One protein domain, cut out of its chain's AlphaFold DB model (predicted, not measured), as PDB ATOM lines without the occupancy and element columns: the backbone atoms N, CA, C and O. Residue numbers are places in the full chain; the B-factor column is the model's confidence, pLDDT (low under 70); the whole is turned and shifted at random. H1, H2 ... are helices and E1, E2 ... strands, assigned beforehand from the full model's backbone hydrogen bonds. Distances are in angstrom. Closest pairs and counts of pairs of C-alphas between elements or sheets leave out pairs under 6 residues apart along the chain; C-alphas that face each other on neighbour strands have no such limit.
ATOM      1  N   GLN A  82       4.857  40.993 -30.294       81.75
ATOM      2  CA  GLN A  82       4.039  41.014 -29.081       81.75
ATOM      3  C   GLN A  82       2.736  40.258 -29.326       81.75
ATOM      4  O   GLN A  82       2.198  40.217 -30.437       81.75
ATOM      5  N   LEU A  83       2.259  39.604 -28.271       81.50
ATOM      6  CA  LEU A  83       1.053  38.794 -28.295       81.50
ATOM      7  C   LEU A  83      -0.155  39.675 -27.955       81.50
ATOM      8  O   LEU A  83      -0.469  39.847 -26.776       81.50
ATOM      9  N   SER A  84      -0.838  40.189 -28.976       82.12
ATOM     10  CA  SER A  84      -2.007  41.051 -28.789       82.12
ATOM     11  C   SER A  84      -3.318  40.269 -28.793       82.12
ATOM     12  O   SER A  84      -3.468  39.280 -29.518       82.12
ATOM     13  N   ALA A  85      -4.268  40.710 -27.967       80.56
ATOM     14  CA  ALA A  85      -5.625  40.183 -27.935       80.56
ATOM     15  C   ALA A  85      -6.523  40.899 -28.958       80.56
ATOM     16  O   ALA A  85      -6.477  42.119 -29.088       80.56
ATOM     17  N   PHE A  86      -7.382  40.148 -29.642       78.75
ATOM     18  CA  PHE A  86      -8.378  40.655 -30.580       78.75
ATOM     19  C   PHE A  86      -9.709  39.920 -30.415       78.75
ATOM     20  O   PHE A  86      -9.766  38.773 -29.959       78.75
ATOM     21  N   THR A  87     -10.782  40.580 -30.836       76.44
ATOM     22  CA  THR A  87     -12.135  40.011 -30.842       76.44
ATOM     23  C   THR A  87     -12.565  39.770 -32.288       76.44
ATOM     24  O   THR A  87     -12.351  40.627 -33.146       76.44
ATOM     25  N   ASN A  88     -13.142  38.603 -32.599       73.38
ATOM     26  CA  ASN A  88     -13.629  38.318 -33.953       73.38
ATOM     27  C   ASN A  88     -15.071  38.839 -34.116       73.38
ATOM     28  O   ASN A  88     -15.976  38.247 -33.522       73.38
ATOM     29  N   PRO A  89     -15.316  39.874 -34.942       71.31
ATOM     30  CA  PRO A  89     -16.661  40.426 -35.124       71.31
ATOM     31  C   PRO A  89     -17.633  39.420 -35.759       71.31
ATOM     32  O   PRO A  89     -18.826  39.444 -35.482       71.31
ATOM     33  N   SER A  90     -17.123  38.458 -36.532       62.53
ATOM     34  CA  SER A  90     -17.920  37.416 -37.197       62.53
ATOM     35  C   SER A  90     -18.599  36.451 -36.226       62.53
ATOM     36  O   SER A  90     -19.530  35.746 -36.596       62.53
ATOM     37  N   ARG A  91     -18.118  36.380 -34.978       61.84
ATOM     38  CA  ARG A  91     -18.684  35.518 -33.927       61.84
ATOM     39  C   ARG A  91     -19.704  36.243 -33.048       61.84
ATOM     40  O   ARG A  91     -20.263  35.619 -32.152       61.84
ATOM     41  N   GLY A  92     -19.936  37.532 -33.296       52.56
ATOM     42  CA  GLY A  92     -20.737  38.402 -32.444       52.56
ATOM     43  C   GLY A  92     -21.449  39.494 -33.234       52.56
ATOM     44  O   GLY A  92     -21.179  40.667 -33.021       52.56
ATOM     45  N   ALA A 105     -20.872  33.929 -24.344       59.47
ATOM     46  CA  ALA A 105     -19.535  33.352 -24.236       59.47
ATOM     47  C   ALA A 105     -18.751  33.478 -25.555       59.47
ATOM     48  O   ALA A 105     -17.542  33.717 -25.536       59.47
ATOM     49  N   ARG A 106     -19.434  33.385 -26.705       59.50
ATOM     50  CA  ARG A 106     -18.839  33.610 -28.035       59.50
ATOM     51  C   ARG A 106     -18.484  35.080 -28.267       59.50
ATOM     52  O   ARG A 106     -17.400  35.340 -28.787       59.50
ATOM     53  N   LYS A 107     -19.332  36.024 -27.837       61.38
ATOM     54  CA  LYS A 107     -19.063  37.478 -27.877       61.38
ATOM     55  C   LYS A 107     -17.862  37.864 -26.997       61.38
ATOM     56  O   LYS A 107     -17.072  38.723 -27.380       61.38
ATOM     57  N   LYS A 108     -17.685  37.205 -25.844       64.50
ATOM     58  CA  LYS A 108     -16.602  37.465 -24.871       64.50
ATOM     59  C   LYS A 108     -15.267  36.776 -25.217       64.50
ATOM     60  O   LYS A 108     -14.282  36.977 -24.500       64.50
ATOM     61  N   LEU A 109     -15.192  35.982 -26.292       69.44
ATOM     62  CA  LEU A 109     -13.975  35.247 -26.653       69.44
ATOM     63  C   LEU A 109     -12.903  36.181 -27.243       69.44
ATOM     64  O   LEU A 109     -12.904  36.489 -28.436       69.44
ATOM     65  N   LYS A 110     -11.941  36.576 -26.406       74.88
ATOM     66  CA  LYS A 110     -10.727  37.291 -26.822       74.88
ATOM     67  C   LYS A 110      -9.670  36.285 -27.277       74.88
ATOM     68  O   LYS A 110      -9.099  35.559 -26.464       74.88
ATOM     69  N   LEU A 111      -9.419  36.227 -28.580       77.94
ATOM     70  CA  LEU A 111      -8.335  35.430 -29.161       77.94
ATOM     71  C   LEU A 111      -7.038  36.243 -29.137       77.94
ATOM     72  O   LEU A 111      -7.071  37.463 -29.038       77.94
ATOM     73  N   ARG A 112      -5.879  35.585 -29.206       81.00
ATOM     74  CA  ARG A 112      -4.572  36.262 -29.206       81.00
ATOM     75  C   ARG A 112      -3.807  35.912 -30.476       81.00
ATOM     76  O   ARG A 112      -3.804  34.747 -30.869       81.00
ATOM     77  N   HIS A 113      -3.165  36.889 -31.111       81.00
ATOM     78  CA  HIS A 113      -2.266  36.656 -32.242       81.00
ATOM     79  C   HIS A 113      -0.959  37.437 -32.096       81.00
ATOM     80  O   HIS A 113      -0.888  38.458 -31.414       81.00
ATOM     81  N   TRP A 114       0.093  36.920 -32.727       82.38
ATOM     82  CA  TRP A 114       1.394  37.573 -32.770       82.38
ATOM     83  C   TRP A 114       1.379  38.675 -33.828       82.38
ATOM     84  O   TRP A 114       1.173  38.403 -35.012       82.38
ATOM     85  N   VAL A 115       1.611  39.913 -33.401       79.88
ATOM     86  CA  VAL A 115       1.725  41.078 -34.284       79.88
ATOM     87  C   VAL A 115       3.183  41.517 -34.315       79.88
ATOM     88  O   VAL A 115       3.838  41.585 -33.273       79.88
ATOM     89  N   ARG A 116       3.691  41.776 -35.524       80.06
ATOM     90  CA  ARG A 116       4.996  42.418 -35.725       80.06
ATOM     91  C   ARG A 116       4.836  43.906 -35.480       80.06
ATOM     92  O   ARG A 116       3.948  44.484 -36.100       80.06
ATOM     93  N   ASP A 117       5.689  44.467 -34.631       70.94
ATOM     94  CA  ASP A 117       5.846  45.908 -34.419       70.94
ATOM     95  C   ASP A 117       4.495  46.622 -34.215       70.94
ATOM     96  O   ASP A 117       3.953  47.252 -35.125       70.94
ATOM     97  N   LEU A 118       3.912  46.476 -33.015       70.00
ATOM     98  CA  LEU A 118       2.635  47.118 -32.696       70.00
ATOM     99  C   LEU A 118       2.761  48.641 -32.846       70.00
ATOM    100  O   LEU A 118       3.679  49.234 -32.271       70.00
ATOM    101  N   PRO A 119       1.834  49.296 -33.563       70.12
ATOM    102  CA  PRO A 119       1.770  50.747 -33.552       70.12
ATOM    103  C   PRO A 119       1.448  51.227 -32.130       70.12
ATOM    104  O   PRO A 119       0.660  50.597 -31.428       70.12
ATOM    105  N   ALA A 120       2.007  52.367 -31.716       67.00
ATOM    106  CA  ALA A 120       1.798  52.935 -30.376       67.00
ATOM    107  C   ALA A 120       0.313  53.194 -30.029       67.00
ATOM    108  O   ALA A 120      -0.042  53.280 -28.859       67.00
ATOM    109  N   ASN A 121      -0.556  53.261 -31.045       66.19
ATOM    110  CA  ASN A 121      -2.003  53.452 -30.917       66.19
ATOM    111  C   ASN A 121      -2.801  52.130 -30.891       66.19
ATOM    112  O   ASN A 121      -4.019  52.143 -31.070       66.19
ATOM    113  N   HIS A 122      -2.143  50.974 -30.745       65.06
ATOM    114  CA  HIS A 122      -2.823  49.679 -30.728       65.06
ATOM    115  C   HIS A 122      -3.553  49.453 -29.400       65.06
ATOM    116  O   HIS A 122      -2.929  49.331 -28.350       65.06
ATOM    117  N   VAL A 123      -4.882  49.363 -29.456       67.69
ATOM    118  CA  VAL A 123      -5.722  49.037 -28.297       67.69
ATOM    119  C   VAL A 123      -5.923  47.524 -28.223       67.69
ATOM    120  O   VAL A 123      -6.459  46.907 -29.154       67.69
ATOM    121  N   ASP A 124      -5.528  46.930 -27.097       61.81
ATOM    122  CA  ASP A 124      -5.752  45.513 -26.816       61.81
ATOM    123  C   ASP A 124      -7.252  45.193 -26.751       61.81
ATOM    124  O   ASP A 124      -8.016  45.783 -25.986       61.81
ATOM    125  N   GLY A 125      -7.684  44.224 -27.561       62.59
ATOM    126  CA  GLY A 125      -9.086  43.827 -27.695       62.59
ATOM    127  C   GLY A 125      -9.839  44.493 -28.847       62.59
ATOM    128  O   GLY A 125     -11.026  44.200 -29.015       62.59
ATOM    129  N   SER A 126      -9.175  45.326 -29.656       64.81
ATOM    130  CA  SER A 126      -9.760  45.865 -30.889       64.81
ATOM    131  C   SER A 126     -10.252  44.742 -31.823       64.81
ATOM    132  O   SER A 126      -9.672  43.646 -31.858       64.81
ATOM    133  N   PRO A 127     -11.371  44.957 -32.544       65.69
ATOM    134  CA  PRO A 127     -11.887  43.966 -33.473       65.69
ATOM    135  C   PRO A 127     -10.896  43.771 -34.619       65.69
ATOM    136  O   PRO A 127     -10.351  44.732 -35.162       65.69
ATOM    137  N   ASP A 128     -10.670  42.519 -35.004       68.81
ATOM    138  CA  ASP A 128      -9.751  42.205 -36.095       68.81
ATOM    139  C   ASP A 128     -10.350  42.601 -37.448       68.81
ATOM    140  O   ASP A 128     -11.133  41.873 -38.060       68.81
ATOM    141  N   THR A 129      -9.967  43.785 -37.919       68.50
ATOM    142  CA  THR A 129     -10.432  44.372 -39.180       68.50
ATOM    143  C   THR A 129      -9.841  43.698 -40.416       68.50
ATOM    144  O   THR A 129     -10.337  43.928 -41.524       68.50
ATOM    145  N   LYS A 130      -8.796  42.869 -40.270       73.69
ATOM    146  CA  LYS A 130      -8.148  42.198 -41.405       73.69
ATOM    147  C   LYS A 130      -9.010  41.051 -41.908       73.69
ATOM    148  O   LYS A 130      -9.225  40.946 -43.111       73.69
ATOM    149  N   PHE A 131      -9.529  40.233 -40.992       70.06
ATOM    150  CA  PHE A 131     -10.327  39.062 -41.353       70.06
ATOM    151  C   PHE A 131     -11.840  39.305 -41.324       70.06
ATOM    152  O   PHE A 131     -12.573  38.584 -41.995       70.06
ATOM    153  N   ALA A 132     -12.314  40.349 -40.633       73.88
ATOM    154  CA  ALA A 132     -13.732  40.721 -40.603       73.88
ATOM    155  C   ALA A 132     -14.339  40.948 -41.997       73.88
ATOM    156  O   ALA A 132     -15.497  40.620 -42.228       73.88
ATOM    157  N   LYS A 133     -13.542  41.471 -42.938       78.06
ATOM    158  CA  LYS A 133     -13.970  41.762 -44.315       78.06
ATOM    159  C   LYS A 133     -14.431  40.521 -45.081       78.06
ATOM    160  O   LYS A 133     -15.219  40.649 -46.009       78.06
ATOM    161  N   PHE A 134     -13.947  39.338 -44.700       75.56
ATOM    162  CA  PHE A 134     -14.301  38.075 -45.352       75.56
ATOM    163  C   PHE A 134     -15.570  37.435 -44.779       75.56
ATOM    164  O   PHE A 134     -16.023  36.419 -45.300       75.56
TER     165      PHE A 134
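Overview. This is residues 82 to 92 and 105 to 134 of the 501 residues of the protein "SWR1-complex protein 4" of Leucosporidium creatinivorum (UniProt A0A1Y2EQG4). A two-stranded ribbon, E1 and E2 side by side, makes the one sheet here, and a wide loop of residues 117 to 128 swings out from the end of E2 and comes back past E1 to the short helix H1, which sits off the ribbon. The printed part has 41 residues, with E1, E2 and H1 in that order along the chain; the sheet, E1 - E2, is antiparallel. The class is mixed, helices and strands, though under half of the residues are in named elements. The whole is only just compact, close to loose, with a radius of gyration of the C-alphas of 10.4 A and spans of 28 by 21 by 16 A.

Arrangement. E1, residues 82 to 87, and E2, residues 110 to 116, are antiparallel neighbours, with 140 degrees between their directions. The C-alphas of Ala 85 and Arg 112 face each other at 4.3 A. N 86 and O 111, 2.8 A apart, and N 113 and O 84, 2.9 A apart, are among the pairs within hydrogen-bond range. H1, residues 129 to 132, is apart from E1. It is too short for any O i to N i+4 pair, and its one O i to N i+3 pair is not within range.

Along the chain. E1 begins at C-alpha 82 (4.039, 41.014, -29.081) and is 16.3 A long from first to last C-alpha. E2 measures 18.8 A and ends at C-alpha 116 (4.996, 42.418, -35.725). H1 measures 5.1 A and ends at C-alpha 132 (-13.732, 40.721, -40.603).

Size, cuts and confidence. The two C-alphas farthest apart, those of Ala 105 and Asp 117, are 30.1 A apart. Residues 93 to 104, in the link from E1 to E2, are not printed; C-alphas 92 and 105 are 9.7 A apart across the cut. The link from E2 to H1, 12 residues, is long. The mean pLDDT of the printed part is 71.1, and residues 90 to 92, 105 to 109 and 120 to 129 are under 70.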